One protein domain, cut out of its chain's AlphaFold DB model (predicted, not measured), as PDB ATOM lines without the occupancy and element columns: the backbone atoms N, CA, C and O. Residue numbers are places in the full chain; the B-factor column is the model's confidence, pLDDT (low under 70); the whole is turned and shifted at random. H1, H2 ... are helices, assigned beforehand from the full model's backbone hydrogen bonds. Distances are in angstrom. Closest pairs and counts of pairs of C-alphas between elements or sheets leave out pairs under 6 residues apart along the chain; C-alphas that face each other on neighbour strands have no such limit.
ATOM      1  N   TYR A 297     -49.522  -1.575 -50.516       71.12
ATOM      2  CA  TYR A 297     -50.412  -0.534 -49.986       71.12
ATOM      3  C   TYR A 297     -51.817  -0.614 -50.585       71.12
ATOM      4  O   TYR A 297     -51.970  -0.942 -51.759       71.12
ATOM      5  N   LEU A 298     -52.832  -0.271 -49.786       79.56
ATOM      6  CA  LEU A 298     -54.217  -0.097 -50.230       79.56
ATOM      7  C   LEU A 298     -54.522   1.391 -50.408       79.56
ATOM      8  O   LEU A 298     -54.353   2.160 -49.462       79.56
ATOM      9  N   ILE A 299     -55.027   1.777 -51.580       86.44
ATOM     10  CA  ILE A 299     -55.420   3.162 -51.875       86.44
ATOM     11  C   ILE A 299     -56.665   3.511 -51.055       86.44
ATOM     12  O   ILE A 299     -57.665   2.786 -51.092       86.44
ATOM     13  N   ARG A 300     -56.586   4.587 -50.259       86.44
ATOM     14  CA  ARG A 300     -57.599   4.935 -49.247       86.44
ATOM     15  C   ARG A 300     -57.927   6.422 -49.210       86.44
ATOM     16  O   ARG A 300     -57.038   7.272 -49.251       86.44
ATOM     17  N   GLY A 301     -59.216   6.700 -49.040       88.38
ATOM     18  CA  GLY A 301     -59.723   8.029 -48.733       88.38
ATOM     19  C   GLY A 301     -59.553   8.369 -47.253       88.38
ATOM     20  O   GLY A 301     -59.658   7.485 -46.397       88.38
ATOM     21  N   PHE A 302     -59.322   9.645 -46.954       89.88
ATOM     22  CA  PHE A 302     -59.228  10.177 -45.597       89.88
ATOM     23  C   PHE A 302     -60.208  11.322 -45.402       89.88
ATOM     24  O   PHE A 302     -60.356  12.193 -46.252       89.88
ATOM     25  N   SER A 303     -60.900  11.319 -44.272       87.81
ATOM     26  CA  SER A 303     -61.889  12.351 -43.985       87.81
ATOM     27  C   SER A 303     -61.230  13.717 -43.773       87.81
ATOM     28  O   SER A 303     -60.212  13.846 -43.095       87.81
ATOM     29  N   ASN A 304     -61.861  14.750 -44.320       84.19
ATOM     30  CA  ASN A 304     -61.488  16.143 -44.115       84.19
ATOM     31  C   ASN A 304     -62.198  16.671 -42.869       84.19
ATOM     32  O   ASN A 304     -63.406  16.897 -42.871       84.19
ATOM     33  N   PHE A 305     -61.455  16.775 -41.771       70.81
ATOM     34  CA  PHE A 305     -62.030  17.076 -40.458       70.81
ATOM     35  C   PHE A 305     -61.895  18.547 -40.056       70.81
ATOM     36  O   PHE A 305     -62.561  18.967 -39.114       70.81
ATOM     37  N   ALA A 306     -61.027  19.316 -40.721       68.69
ATOM     38  CA  ALA A 306     -60.649  20.658 -40.274       68.69
ATOM     39  C   ALA A 306     -60.189  21.578 -41.421       68.69
ATOM     40  O   ALA A 306     -59.253  22.351 -41.234       68.69
ATOM     41  N   ARG A 307     -60.799  21.470 -42.615       79.56
ATOM     42  CA  ARG A 307     -60.328  22.150 -43.844       79.56
ATOM     43  C   ARG A 307     -58.875  21.803 -44.190       79.56
ATOM     44  O   ARG A 307     -58.102  22.618 -44.677       79.56
ATOM     45  N   ASN A 308     -58.493  20.557 -43.937       85.12
ATOM     46  CA  ASN A 308     -57.136  20.062 -44.134       85.12
ATOM     47  C   ASN A 308     -56.982  19.313 -45.470       85.12
ATOM     48  O   ASN A 308     -56.151  18.418 -45.589       85.12
ATOM     49  N   CYS A 309     -57.757  19.684 -46.494       91.69
ATOM     50  CA  CYS A 309     -57.678  19.094 -47.837       91.69
ATOM     51  C   CYS A 309     -56.267  19.218 -48.444       91.69
ATOM     52  O   CYS A 309     -55.786  18.288 -49.088       91.69
ATOM     53  N   PHE A 310     -55.547  20.312 -48.154       92.50
ATOM     54  CA  PHE A 310     -54.140  20.491 -48.538       92.50
ATOM     55  C   PHE A 310     -53.239  19.368 -47.987       92.50
ATOM     56  O   PHE A 310     -52.374  18.838 -48.687       92.50
ATOM     57  N   PHE A 311     -53.483  18.969 -46.738       94.25
ATOM     58  CA  PHE A 311     -52.773  17.891 -46.067       94.25
ATOM     59  C   PHE A 311     -53.174  16.536 -46.658       94.25
ATOM     60  O   PHE A 311     -52.303  15.725 -46.975       94.25
ATOM     61  N   ASN A 312     -54.477  16.312 -46.867       94.56
ATOM     62  CA  ASN A 312     -55.021  15.094 -47.474       94.56
ATOM     63  C   ASN A 312     -54.392  14.801 -48.830       94.56
ATOM     64  O   ASN A 312     -53.780  13.743 -48.993       94.56
ATOM     65  N   ALA A 313     -54.472  15.759 -49.754       96.25
ATOM     66  CA  ALA A 313     -53.992  15.600 -51.118       96.25
ATOM     67  C   ALA A 313     -52.504  15.218 -51.162       96.25
ATOM     68  O   ALA A 313     -52.124  14.240 -51.802       96.25
ATOM     69  N   VAL A 314     -51.656  15.939 -50.424       97.00
ATOM     70  CA  VAL A 314     -50.209  15.686 -50.420       97.00
ATOM     71  C   VAL A 314     -49.872  14.365 -49.727       97.00
ATOM     72  O   VAL A 314     -49.115  13.563 -50.276       97.00
ATOM     73  N   VAL A 315     -50.429  14.090 -48.542       95.50
ATOM     74  CA  VAL A 315     -50.116  12.855 -47.801       95.50
ATOM     75  C   VAL A 315     -50.599  11.619 -48.561       95.50
ATOM     76  O   VAL A 315     -49.891  10.614 -48.585       95.50
ATOM     77  N   GLN A 316     -51.751  11.681 -49.230       94.00
ATOM     78  CA  GLN A 316     -52.247  10.584 -50.065       94.00
ATOM     79  C   GLN A 316     -51.290  10.242 -51.213       94.00
ATOM     80  O   GLN A 316     -51.044   9.056 -51.453       94.00
ATOM     81  N   VAL A 317     -50.676  11.243 -51.854       95.31
ATOM     82  CA  VAL A 317     -49.614  10.998 -52.842       95.31
ATOM     83  C   VAL A 317     -48.397  10.358 -52.178       95.31
ATOM     84  O   VAL A 317     -47.937   9.316 -52.644       95.31
ATOM     85  N   LEU A 318     -47.910  10.910 -51.059       93.75
ATOM     86  CA  LEU A 318     -46.738  10.380 -50.343       93.75
ATOM     87  C   LEU A 318     -46.905   8.907 -49.933       93.75
ATOM     88  O   LEU A 318     -45.948   8.135 -49.998       93.75
ATOM     89  N   LEU A 319     -48.118   8.494 -49.552       90.06
ATOM     90  CA  LEU A 319     -48.416   7.107 -49.183       90.06
ATOM     91  C   LEU A 319     -48.258   6.113 -50.343       90.06
ATOM     92  O   LEU A 319     -47.980   4.936 -50.084       90.06
ATOM     93  N   CYS A 320     -48.394   6.590 -51.583       86.44
ATOM     94  CA  CYS A 320     -48.251   5.807 -52.810       86.44
ATOM     95  C   CYS A 320     -46.795   5.718 -53.302       86.44
ATOM     96  O   CYS A 320     -46.495   4.924 -54.190       86.44
ATOM     97  N   ILE A 321     -45.866   6.489 -52.726       88.06
ATOM     98  CA  ILE A 321     -44.459   6.501 -53.146       88.06
ATOM     99  C   ILE A 321     -43.738   5.276 -52.565       88.06
ATOM    100  O   ILE A 321     -43.285   5.276 -51.416       88.06
ATOM    101  N   ALA A 322     -43.584   4.218 -53.362       80.69
ATOM    102  CA  ALA A 322     -42.924   2.984 -52.923       80.69
ATOM    103  C   ALA A 322     -41.478   3.197 -52.411       80.69
ATOM    104  O   ALA A 322     -41.155   2.657 -51.341       80.69
ATOM    105  N   PRO A 323     -40.626   4.027 -53.059       81.56
ATOM    106  CA  PRO A 323     -39.303   4.361 -52.527       81.56
ATOM    107  C   PRO A 323     -39.313   5.070 -51.170       81.56
ATOM    108  O   PRO A 323     -38.313   5.011 -50.464       81.56
ATOM    109  N   LEU A 324     -40.421   5.707 -50.781       83.56
ATOM    110  CA  LEU A 324     -40.593   6.305 -49.456       83.56
ATOM    111  C   LEU A 324     -40.960   5.248 -48.419       83.56
ATOM    112  O   LEU A 324     -40.410   5.219 -47.322       83.56
ATOM    113  N   ARG A 325     -41.844   4.322 -48.782       80.81
ATOM    114  CA  ARG A 325     -42.389   3.319 -47.867       80.81
ATOM    115  C   ARG A 325     -41.332   2.331 -47.367       80.81
ATOM    116  O   ARG A 325     -41.238   2.076 -46.168       80.81
ATOM    117  N   VAL A 326     -40.523   1.774 -48.270       76.06
ATOM    118  CA  VAL A 326     -39.571   0.695 -47.934       76.06
ATOM    119  C   VAL A 326     -38.526   1.131 -46.898       76.06
ATOM    120  O   VAL A 326     -38.326   0.396 -45.926       76.06
ATOM    121  N   PRO A 327     -37.857   2.288 -47.033       76.75
ATOM    122  CA  PRO A 327     -36.853   2.691 -46.058       76.75
ATOM    123  C   PRO A 327     -37.468   3.176 -44.738       76.75
ATOM    124  O   PRO A 327     -36.938   2.826 -43.684       76.75
ATOM    125  N   PHE A 328     -38.606   3.891 -44.767       77.44
ATOM    126  CA  PHE A 328     -39.329   4.297 -43.545       77.44
ATOM    127  C   PHE A 328     -39.695   3.082 -42.676       77.44
ATOM    128  O   PHE A 328     -39.644   3.143 -41.448       77.44
ATOM    129  N   MET A 329     -40.008   1.947 -43.308       75.38
ATOM    130  CA  MET A 329     -40.311   0.694 -42.613       75.38
ATOM    131  C   MET A 329     -39.076  -0.026 -42.051       75.38
ATOM    132  O   MET A 329     -39.202  -0.774 -41.086       75.38
ATOM    133  N   LYS A 330     -37.887   0.186 -42.629       72.19
ATOM    134  CA  LYS A 330     -36.639  -0.490 -42.223       72.19
ATOM    135  C   LYS A 330     -35.851   0.271 -41.155       72.19
ATOM    136  O   LYS A 330     -35.065  -0.338 -40.432       72.19
ATOM    137  N   LEU A 331     -36.028   1.586 -41.052       67.75
ATOM    138  CA  LEU A 331     -35.148   2.454 -40.268       67.75
ATOM    139  C   LEU A 331     -35.794   2.886 -38.941       67.75
ATOM    140  O   LEU A 331     -36.263   4.007 -38.795       67.75
ATOM    141  N   ASN A 332     -35.769   2.004 -37.933       72.56
ATOM    142  CA  ASN A 332     -36.305   2.296 -36.587       72.56
ATOM    143  C   ASN A 332     -35.519   3.385 -35.832       72.56
ATOM    144  O   ASN A 332     -36.039   4.015 -34.917       72.56
ATOM    145  N   GLN A 333     -34.256   3.606 -36.197       71.25
ATOM    146  CA  GLN A 333     -33.358   4.529 -35.498       71.25
ATOM    147  C   GLN A 333     -33.772   6.005 -35.599       71.25
ATOM    148  O   GLN A 333     -33.328   6.808 -34.783       71.25
ATOM    149  N   TYR A 334     -34.633   6.362 -36.560       69.62
ATOM    150  CA  TYR A 334     -35.144   7.725 -36.731       69.62
ATOM    151  C   TYR A 334     -36.513   7.948 -36.072       69.62
ATOM    152  O   TYR A 334     -37.028   9.060 -36.156       69.62
ATOM    153  N   ASP A 335     -37.092   6.942 -35.394       79.56
ATOM    154  CA  ASP A 335     -38.454   6.974 -34.836       79.56
ATOM    155  C   ASP A 335     -38.614   8.025 -33.719       79.56
ATOM    156  O   ASP A 335     -38.619   7.735 -32.516       79.56
ATOM    157  N   ARG A 336     -38.809   9.271 -34.136       86.94
ATOM    158  CA  ARG A 336     -39.302  10.394 -33.341       86.94
ATOM    159  C   ARG A 336     -40.797  10.569 -33.597       86.94
ATOM    160  O   ARG A 336     -41.418   9.754 -34.273       86.94
ATOM    161  N   ARG A 337     -41.414  11.581 -32.992       90.69
ATOM    162  CA  ARG A 337     -42.873  11.699 -32.954       90.69
ATOM    163  C   ARG A 337     -43.504  11.783 -34.351       90.69
ATOM    164  O   ARG A 337     -44.451  11.047 -34.609       90.69
ATOM    165  N   LEU A 338     -42.974  12.628 -35.239       92.19
ATOM    166  CA  LEU A 338     -43.516  12.808 -36.590       92.19
ATOM    167  C   LEU A 338     -43.189  11.604 -37.486       92.19
ATOM    168  O   LEU A 338     -44.084  11.027 -38.095       92.19
ATOM    169  N   THR A 339     -41.934  11.156 -37.481       89.94
ATOM    170  CA  THR A 339     -41.449   9.984 -38.230       89.94
ATOM    171  C   THR A 339     -42.239   8.723 -37.860       89.94
ATOM    172  O   THR A 339     -42.654   7.963 -38.734       89.94
ATOM    173  N   ARG A 340     -42.535   8.525 -36.567       89.75
ATOM    174  CA  ARG A 340     -43.360   7.411 -36.075       89.75
ATOM    175  C   ARG A 340     -44.812   7.521 -36.522       89.75
ATOM    176  O   ARG A 340     -45.406   6.493 -36.823       89.75
ATOM    177  N   ALA A 341     -45.379   8.724 -36.586       92.81
ATOM    178  CA  ALA A 341     -46.736   8.918 -37.090       92.81
ATOM    179  C   ALA A 341     -46.834   8.612 -38.596       92.81
ATOM    180  O   ALA A 341     -47.755   7.914 -39.015       92.81
ATOM    181  N   VAL A 342     -45.845   9.038 -39.393       91.81
ATOM    182  CA  VAL A 342     -45.742   8.677 -40.822       91.81
ATOM    183  C   VAL A 342     -45.638   7.157 -40.984       91.81
ATOM    184  O   VAL A 342     -46.352   6.554 -41.783       91.81
ATOM    185  N   LYS A 343     -44.791   6.514 -40.179       88.94
ATOM    186  CA  LYS A 343     -44.603   5.060 -40.187       88.94
ATOM    187  C   LYS A 343     -45.848   4.283 -39.756       88.94
ATOM    188  O   LYS A 343     -46.189   3.295 -40.397       88.94
ATOM    189  N   ASP A 344     -46.550   4.727 -38.714       89.75
ATOM    190  CA  ASP A 344     -47.825   4.138 -38.283       89.75
ATOM    191  C   ASP A 344     -48.872   4.218 -39.403       89.75
ATOM    192  O   ASP A 344     -49.576   3.244 -39.680       89.75
ATOM    193  N   LEU A 345     -48.912   5.341 -40.125       90.62
ATOM    194  CA  LEU A 345     -49.787   5.503 -41.280       90.62
ATOM    195  C   LEU A 345     -49.399   4.565 -42.434       90.62
ATOM    196  O   LEU A 345     -50.276   3.927 -43.025       90.62
ATOM    197  N   PHE A 346     -48.105   4.395 -42.724       88.75
ATOM    198  CA  PHE A 346     -47.627   3.381 -43.672       88.75
ATOM    199  C   PHE A 346     -48.017   1.958 -43.242       88.75
ATOM    200  O   PHE A 346     -48.468   1.162 -44.064       88.75
ATOM    201  N   ILE A 347     -47.921   1.610 -41.961       86.50
ATOM    202  CA  ILE A 347     -48.327   0.284 -41.475       86.50
ATOM    203  C   ILE A 347     -49.827   0.082 -41.680       86.50
ATOM    204  O   ILE A 347     -50.240  -0.859 -42.358       86.50
ATOM    205  N   LYS A 348     -50.651   0.990 -41.155       87.12
ATOM    206  CA  LYS A 348     -52.114   0.853 -41.158       87.12
ATOM    207  C   LYS A 348     -52.711   0.858 -42.554       87.12
ATOM    208  O   LYS A 348     -53.634   0.102 -42.826       87.12
ATOM    209  N   THR A 349     -52.131   1.623 -43.471       85.62
ATOM    210  CA  THR A 349     -52.571   1.623 -44.871       85.62
ATOM    211  C   THR A 349     -52.165   0.366 -45.647       85.62
ATOM    212  O   THR A 349     -52.690   0.127 -46.731       85.62
ATOM    213  N   SER A 350     -51.269  -0.462 -45.099       82.25
ATOM    214  CA  SER A 350     -50.986  -1.810 -45.622       82.25
ATOM    215  C   SER A 350     -52.008  -2.847 -45.134       82.25
ATOM    216  O   SER A 350     -52.113  -3.932 -45.700       82.25
ATOM    217  N   LEU A 351     -52.761  -2.536 -44.072       77.62
ATOM    218  CA  LEU A 351     -53.732  -3.439 -43.457       77.62
ATOM    219  C   LEU A 351     -55.139  -3.216 -44.034       77.62
ATOM    220  O   LEU A 351     -55.473  -2.090 -44.402       77.62
ATOM    221  N   PRO A 352     -56.017  -4.239 -44.065       68.75
ATOM    222  CA  PRO A 352     -57.388  -4.103 -44.573       68.75
ATOM    223  C   PRO A 352     -58.317  -3.197 -43.738       68.75
ATOM    224  O   PRO A 352     -59.286  -2.675 -44.288       68.75
ATOM    225  N   SER A 353     -58.028  -2.969 -42.449       69.06
ATOM    226  CA  SER A 353     -58.893  -2.212 -41.522       69.06
ATOM    227  C   SER A 353     -58.939  -0.702 -41.817       69.06
ATOM    228  O   SER A 353     -57.902  -0.052 -41.939       69.06
ATOM    229  N   VAL A 354     -60.146  -0.127 -41.894       63.56
ATOM    230  CA  VAL A 354     -60.375   1.296 -42.234       63.56
ATOM    231  C   VAL A 354     -60.408   2.207 -40.996       63.56
ATOM    232  O   VAL A 354     -59.939   3.343 -41.069       63.56
ATOM    233  N   SER A 355     -60.929   1.733 -39.855       65.25
ATOM    234  CA  SER A 355     -61.179   2.567 -38.659       65.25
ATOM    235  C   SER A 355     -59.912   3.209 -38.099       65.25
ATOM    236  O   SER A 355     -59.916   4.358 -37.655       65.25
ATOM    237  N   ASP A 356     -58.802   2.483 -38.174       75.62
ATOM    238  CA  ASP A 356     -57.553   2.900 -37.544       75.62
ATOM    239  C   ASP A 356     -56.750   3.839 -38.450       75.62
ATOM    240  O   ASP A 356     -55.926   4.614 -37.956       75.62
ATOM    241  N   CYS A 357     -57.024   3.816 -39.762       84.06
ATOM    242  CA  CYS A 357     -56.354   4.645 -40.760       84.06
ATOM    243  C   CYS A 357     -56.666   6.131 -40.555       84.06
ATOM    244  O   CYS A 357     -55.736   6.927 -40.481       84.06
ATOM    245  N   ASN A 358     -57.940   6.507 -40.385       86.12
ATOM    246  CA  ASN A 358     -58.317   7.904 -40.114       86.12
ATOM    247  C   ASN A 358     -57.735   8.409 -38.783       86.12
ATOM    248  O   ASN A 358     -57.279   9.545 -38.700       86.12
ATOM    249  N   THR A 359     -57.684   7.552 -37.759       87.88
ATOM    250  CA  THR A 359     -57.073   7.895 -36.466       87.88
ATOM    251  C   THR A 359     -55.565   8.136 -36.600       87.88
ATOM    252  O   THR A 359     -55.046   9.114 -36.068       87.88
ATOM    253  N   ALA A 360     -54.850   7.277 -37.332       89.56
ATOM    254  CA  ALA A 360     -53.419   7.455 -37.594       89.56
ATOM    255  C   ALA A 360     -53.128   8.697 -38.434       89.56
ATOM    256  O   ALA A 360     -52.168   9.418 -38.173       89.56
ATOM    257  N   PHE A 361     -53.987   8.953 -39.414       91.06
ATOM    258  CA  PHE A 361     -53.913  10.114 -40.280       91.06
ATOM    259  C   PHE A 361     -54.106  11.416 -39.488       91.06
ATOM    260  O   PHE A 361     -53.288  12.330 -39.582       91.06
ATOM    261  N   GLY A 362     -55.114  11.465 -38.611       90.50
ATOM    262  CA  GLY A 362     -55.311  12.575 -37.677       90.50
ATOM    263  C   GLY A 362     -54.147  12.738 -36.693       90.50
ATOM    264  O   GLY A 362     -53.711  13.857 -36.434       90.50
ATOM    265  N   ASN A 363     -53.579  11.637 -36.193       92.06
ATOM    266  CA  ASN A 363     -52.390  11.690 -35.341       92.06
ATOM    267  C   ASN A 363     -51.175  12.280 -36.079       92.06
ATOM    268  O   ASN A 363     -50.450  13.084 -35.500       92.06
ATOM    269  N   LEU A 364     -50.976  11.946 -37.361       94.06
ATOM    270  CA  LEU A 364     -49.935  12.568 -38.182       94.06
ATOM    271  C   LEU A 364     -50.141  14.081 -38.296       94.06
ATOM    272  O   LEU A 364     -49.183  14.827 -38.101       94.06
ATOM    273  N   TYR A 365     -51.375  14.526 -38.542       93.00
ATOM    274  CA  TYR A 365     -51.708  15.952 -38.598       93.00
ATOM    275  C   TYR A 365     -51.372  16.666 -37.282       93.00
ATOM    276  O   TYR A 365     -50.668  17.671 -37.283       93.00
ATOM    277  N   VAL A 366     -51.774  16.101 -36.138       91.88
ATOM    278  CA  VAL A 366     -51.458  16.661 -34.809       91.88
ATOM    279  C   VAL A 366     -49.946  16.712 -34.567       91.88
ATOM    280  O   VAL A 366     -49.428  17.721 -34.092       91.88
ATOM    281  N   CYS A 367     -49.214  15.647 -34.907       93.62
ATOM    282  CA  CYS A 367     -47.757  15.611 -34.780       93.62
ATOM    283  C   CYS A 367     -47.053  16.638 -35.674       93.62
ATOM    284  O   CYS A 367     -46.017  17.169 -35.270       93.62
ATOM    285  N   PHE A 368     -47.602  16.905 -36.860       94.75
ATOM    286  CA  PHE A 368     -47.130  17.950 -37.757       94.75
ATOM    287  C   PHE A 368     -47.397  19.341 -37.166       94.75
ATOM    288  O   PHE A 368     -46.446  20.085 -36.934       94.75
ATOM    289  N   CYS A 369     -48.646  19.661 -36.814       92.56
ATOM    290  CA  CYS A 369     -49.034  20.957 -36.246       92.56
ATOM    291  C   CYS A 369     -48.297  21.304 -34.942       92.56
ATOM    292  O   CYS A 369     -48.070  22.476 -34.669       92.56
ATOM    293  N   ALA A 370     -47.889  20.310 -34.146       92.38
ATOM    294  CA  ALA A 370     -47.102  20.532 -32.928       92.38
ATOM    295  C   ALA A 370     -45.681  21.078 -33.193       92.38
ATOM    296  O   ALA A 370     -45.008  21.521 -32.263       92.38
ATOM    297  N   LYS A 371     -45.193  20.997 -34.436       93.81
ATOM    298  CA  LYS A 371     -43.844  21.426 -34.843       93.81
ATOM    299  C   LYS A 371     -43.835  22.447 -35.971       93.81
ATOM    300  O   LYS A 371     -42.855  23.173 -36.114       93.81
ATOM    301  N   ALA A 372     -44.876  22.448 -36.791       93.88
ATOM    302  CA  ALA A 372     -45.028  23.368 -37.897       93.88
ATOM    303  C   ALA A 372     -45.283  24.802 -37.395       93.88
ATOM    304  O   ALA A 372     -45.721  25.001 -36.257       93.88
ATOM    305  N   PRO A 373     -45.033  25.812 -38.242       93.00
ATOM    306  CA  PRO A 373     -45.460  27.180 -37.984       93.00
ATOM    307  C   PRO A 373     -46.962  27.283 -37.625       93.00
ATOM    308  O   PRO A 373     -47.772  26.527 -38.171       93.00
ATOM    309  N   PRO A 374     -47.372  28.220 -36.740       88.12
ATOM    310  CA  PRO A 374     -48.746  28.291 -36.224       88.12
ATOM    311  C   PRO A 374     -49.846  28.490 -37.276       88.12
ATOM    312  O   PRO A 374     -51.002  28.176 -37.008       88.12
ATOM    313  N   ASN A 375     -49.524  28.993 -38.471       87.06
ATOM    314  CA  ASN A 375     -50.504  29.107 -39.554       87.06
ATOM    315  C   ASN A 375     -51.053  27.737 -39.973       87.06
ATOM    316  O   ASN A 375     -52.222  27.639 -40.307       87.06
ATOM    317  N   PHE A 376     -50.288  26.650 -39.849       87.94
ATOM    318  CA  PHE A 376     -50.790  25.310 -40.167       87.94
ATOM    319  C   PHE A 376     -51.798  24.751 -39.148       87.94
ATOM    320  O   PHE A 376     -52.348  23.673 -39.366       87.94
ATOM    321  N   SER A 377     -52.037  25.429 -38.020       84.50
ATOM    322  CA  SER A 377     -52.987  25.002 -36.982       84.50
ATOM    323  C   SER A 377     -54.131  25.994 -36.750       84.50
ATOM    324  O   SER A 377     -54.958  25.773 -35.864       84.50
ATOM    325  N   ASP A 378     -54.231  27.051 -37.561       80.69
ATOM    326  CA  ASP A 378     -55.230  28.116 -37.400       80.69
ATOM    327  C   ASP A 378     -56.603  27.806 -38.035       80.69
ATOM    328  O   ASP A 378     -57.546  28.587 -37.896       80.69
ATOM    329  N   GLY A 379     -56.736  26.653 -38.702       78.62
ATOM    330  CA  GLY A 379     -57.973  26.201 -39.345       78.62
ATOM    331  C   GLY A 379     -58.288  26.885 -40.680       78.62
ATOM    332  O   GLY A 379     -59.408  26.742 -41.181       78.62
ATOM    333  N   ARG A 380     -57.340  27.638 -41.249       82.44
ATOM    334  CA  ARG A 380     -57.425  28.182 -42.609       82.44
ATOM    335  C   ARG A 380     -56.833  27.210 -43.624       82.44
ATOM    336  O   ARG A 380     -55.978  26.392 -43.283       82.44
ATOM    337  N   ASP A 381     -57.274  27.349 -44.871       84.00
ATOM    338  CA  ASP A 381     -56.671  26.640 -45.998       84.00
ATOM    339  C   ASP A 381     -55.195  27.054 -46.100       84.00
ATOM    340  O   ASP A 381     -54.854  28.219 -45.890       84.00
ATOM    341  N   GLN A 382     -54.317  26.090 -46.374       90.19
ATOM    342  CA  GLN A 382     -52.878  26.318 -46.490       90.19
ATOM    343  C   GLN A 382     -52.392  25.899 -47.869       90.19
ATOM    344  O   GLN A 382     -52.972  25.027 -48.522       90.19
ATOM    345  N   ASP A 383     -51.280  26.491 -48.280       91.25
ATOM    346  CA  ASP A 383     -50.633  26.162 -49.534       91.25
ATOM    347  C   ASP A 383     -49.983  24.759 -49.472       91.25
ATOM    348  O   ASP A 383     -49.272  24.401 -48.526       91.25
ATOM    349  N   THR A 384     -50.249  23.923 -50.484       93.62
ATOM    350  CA  THR A 384     -49.752  22.533 -50.527       93.62
ATOM    351  C   THR A 384     -48.247  22.438 -50.792       93.62
ATOM    352  O   THR A 384     -47.612  21.487 -50.324       93.62
ATOM    353  N   HIS A 385     -47.659  23.417 -51.488       93.69
ATOM    354  CA  HIS A 385     -46.215  23.538 -51.676       93.69
ATOM    355  C   HIS A 385     -45.535  23.859 -50.341       93.69
ATOM    356  O   HIS A 385     -44.619  23.136 -49.934       93.69
ATOM    357  N   GLU A 386     -46.029  24.862 -49.610       94.06
ATOM    358  CA  GLU A 386     -45.509  25.208 -48.279       94.06
ATOM    359  C   GLU A 386     -45.650  24.047 -47.290       94.06
ATOM    360  O   GLU A 386     -44.707  23.728 -46.556       94.06
ATOM    361  N   PHE A 387     -46.801  23.368 -47.303       95.69
ATOM    362  CA  PHE A 387     -47.037  22.194 -46.470       95.69
ATOM    363  C   PHE A 387     -46.019  21.078 -46.738       95.69
ATOM    364  O   PHE A 387     -45.400  20.579 -45.793       95.69
ATOM    365  N   LEU A 388     -45.822  20.679 -48.002       97.06
ATOM    366  CA  LEU A 388     -44.901  19.590 -48.331       97.06
ATOM    367  C   LEU A 388     -43.463  19.937 -47.935       97.06
ATOM    368  O   LEU A 388     -42.783  19.104 -47.331       97.06
ATOM    369  N   LEU A 389     -43.000  21.151 -48.248       95.94
ATOM    370  CA  LEU A 389     -41.662  21.600 -47.860       95.94
ATOM    371  C   LEU A 389     -41.478  21.556 -46.345       95.94
ATOM    372  O   LEU A 389     -40.487  20.994 -45.871       95.94
ATOM    373  N   CYS A 390     -42.445  22.080 -45.588       96.88
ATOM    374  CA  CYS A 390     -42.409  22.063 -44.130       96.88
ATOM    375  C   CYS A 390     -42.374  20.627 -43.587       96.88
ATOM    376  O   CYS A 390     -41.533  20.299 -42.748       96.88
ATOM    377  N   LEU A 391     -43.229  19.735 -44.102       96.38
ATOM    378  CA  LEU A 391     -43.262  18.330 -43.692       96.38
ATOM    379  C   LEU A 391     -41.908  17.642 -43.923       96.38
ATOM    380  O   LEU A 391     -41.389  16.985 -43.018       96.38
ATOM    381  N   LEU A 392     -41.321  17.802 -45.112       95.19
ATOM    382  CA  LEU A 392     -40.036  17.190 -45.456       95.19
ATOM    383  C   LEU A 392     -38.882  17.748 -44.610       95.19
ATOM    384  O   LEU A 392     -38.046  16.972 -44.146       95.19
ATOM    385  N   GLN A 393     -38.855  19.057 -44.347       94.50
ATOM    386  CA  GLN A 393     -37.858  19.685 -43.472       94.50
ATOM    387  C   GLN A 393     -37.967  19.180 -42.029       94.50
ATOM    388  O   GLN A 393     -36.963  18.803 -41.425       94.50
ATOM    389  N   LEU A 394     -39.185  19.087 -41.484       94.62
ATOM    390  CA  LEU A 394     -39.408  18.568 -40.132       94.62
ATOM    391  C   LEU A 394     -38.985  17.097 -39.994       94.62
ATOM    392  O   LEU A 394     -38.454  16.703 -38.951       94.62
ATOM    393  N   LEU A 395     -39.186  16.288 -41.039       91.75
ATOM    394  CA  LEU A 395     -38.687  14.912 -41.089       91.75
ATOM    395  C   LEU A 395     -37.150  14.878 -41.107       91.75
ATOM    396  O   LEU A 395     -36.554  14.167 -40.299       91.75
ATOM    397  N   GLN A 396     -36.495  15.705 -41.929       90.44
ATOM    398  CA  GLN A 396     -35.027  15.818 -41.943       90.44
ATOM    399  C   GLN A 396     -34.451  16.250 -40.593       90.44
ATOM    400  O   GLN A 396     -33.416  15.738 -40.162       90.44
ATOM    401  N   GLU A 397     -35.112  17.173 -39.899       90.31
ATOM    402  CA  GLU A 397     -34.694  17.582 -38.562       90.31
ATOM    403  C   GLU A 397     -34.766  16.436 -37.551       90.31
ATOM    404  O   GLU A 397     -33.874  16.294 -36.708       90.31
ATOM    405  N   GLU A 398     -35.836  15.635 -37.581       89.44
ATOM    406  CA  GLU A 398     -35.957  14.457 -36.721       89.44
ATOM    407  C   GLU A 398     -34.888  13.410 -37.043       89.44
ATOM    408  O   GLU A 398     -34.282  12.856 -36.117       89.44
ATOM    409  N   GLU A 399     -34.600  13.192 -38.327       86.25
ATOM    410  CA  GLU A 399     -33.517  12.322 -38.784       86.25
ATOM    411  C   GLU A 399     -32.156  12.812 -38.273       86.25
ATOM    412  O   GLU A 399     -31.414  12.031 -37.681       86.25
ATOM    413  N   ALA A 400     -31.851  14.109 -38.396       85.38
ATOM    414  CA  ALA A 400     -30.604  14.710 -37.910       85.38
ATOM    415  C   ALA A 400     -30.451  14.605 -36.394       85.38
ATOM    416  O   ALA A 400     -29.384  14.250 -35.883       85.38
ATOM    417  N   LYS A 401     -31.534  14.859 -35.653       86.06
ATOM    418  CA  LYS A 401     -31.546  14.728 -34.191       86.06
ATOM    419  C   LYS A 401     -31.281  13.286 -33.759       86.06
ATOM    420  O   LYS A 401     -30.655  13.094 -32.717       86.06
ATOM    421  N   SER A 402     -31.740  12.305 -34.528       81.88
ATOM    422  CA  SER A 402     -31.531  10.879 -34.264       81.88
ATOM    423  C   SER A 402     -30.164  10.375 -34.745       81.88
ATOM    424  O   SER A 402     -29.539   9.587 -34.042       81.88
ATOM    425  N   ALA A 403     -29.639  10.892 -35.859       76.56
ATOM    426  CA  ALA A 403     -28.315  10.552 -36.387       76.56
ATOM    427  C   ALA A 403     -27.172  10.929 -35.427       76.56
ATOM    428  O   ALA A 403     -26.165  10.230 -35.377       76.56
ATOM    429  N   ARG A 404     -27.345  11.959 -34.583       75.94
ATOM    430  CA  ARG A 404     -26.390  12.278 -33.497       75.94
ATOM    431  C   ARG A 404     -26.149  11.110 -32.536       75.94
ATOM    432  O   ARG A 404     -25.065  11.005 -31.977       75.94
ATOM    433  N   ASN A 405     -27.140  10.235 -32.370       74.25
ATOM    434  CA  ASN A 405     -27.023   9.043 -31.532       74.25
ATOM    435  C   ASN A 405     -26.442   7.841 -32.301       74.25
ATOM    436  O   ASN A 405     -26.077   6.845 -31.684       74.25
TER     437      ASN A 405
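This is residues 297 to 405 of the 689 residues of a protein of Papaver somniferum (UniProt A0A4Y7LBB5). A helical hairpin, H3 and H4, makes the core; H1 and H2 cover one side, and long H6 crosses its open end, near short H5. The printed part has 109 residues, with six named helices in order H1 to H6 and no named strand: all helix, mostly crossed. It is compact, radius of gyration of the C-alphas 13.4 A, spanning 37 by 34 by 20 A.

H1, residues 309 to 320, touches H6, residues 384 to 403, the closest C-alphas being Phe 310 and Thr 384, 5.2 A. H2, residues 322 to 330, touches H3, residues 337 to 350, at Phe 328 and Lys 343, closest C-alphas 6.3 A. H3 and H4, residues 355 to 369, form a hairpin at a shallow tilt of 23 degrees; C-alphas 341 and 364 are closest, 5.0 A. H5, residues 374 to 377, touches no helix. O i to N i+4 pairs are within hydrogen-bond range throughout H3 and H6, and 7 of 8 in H1, 4 of 5 in H2, 10 of 11 in H4.

H1 begins at C-alpha 309 (-57.678, 19.094, -47.837); H6, 28.3 A long, ends at C-alpha 403 (-28.315, 10.552, -36.387).

No cut, no long link; pLDDT is under 70 at residues 306, 331, 334 and 352 to 355.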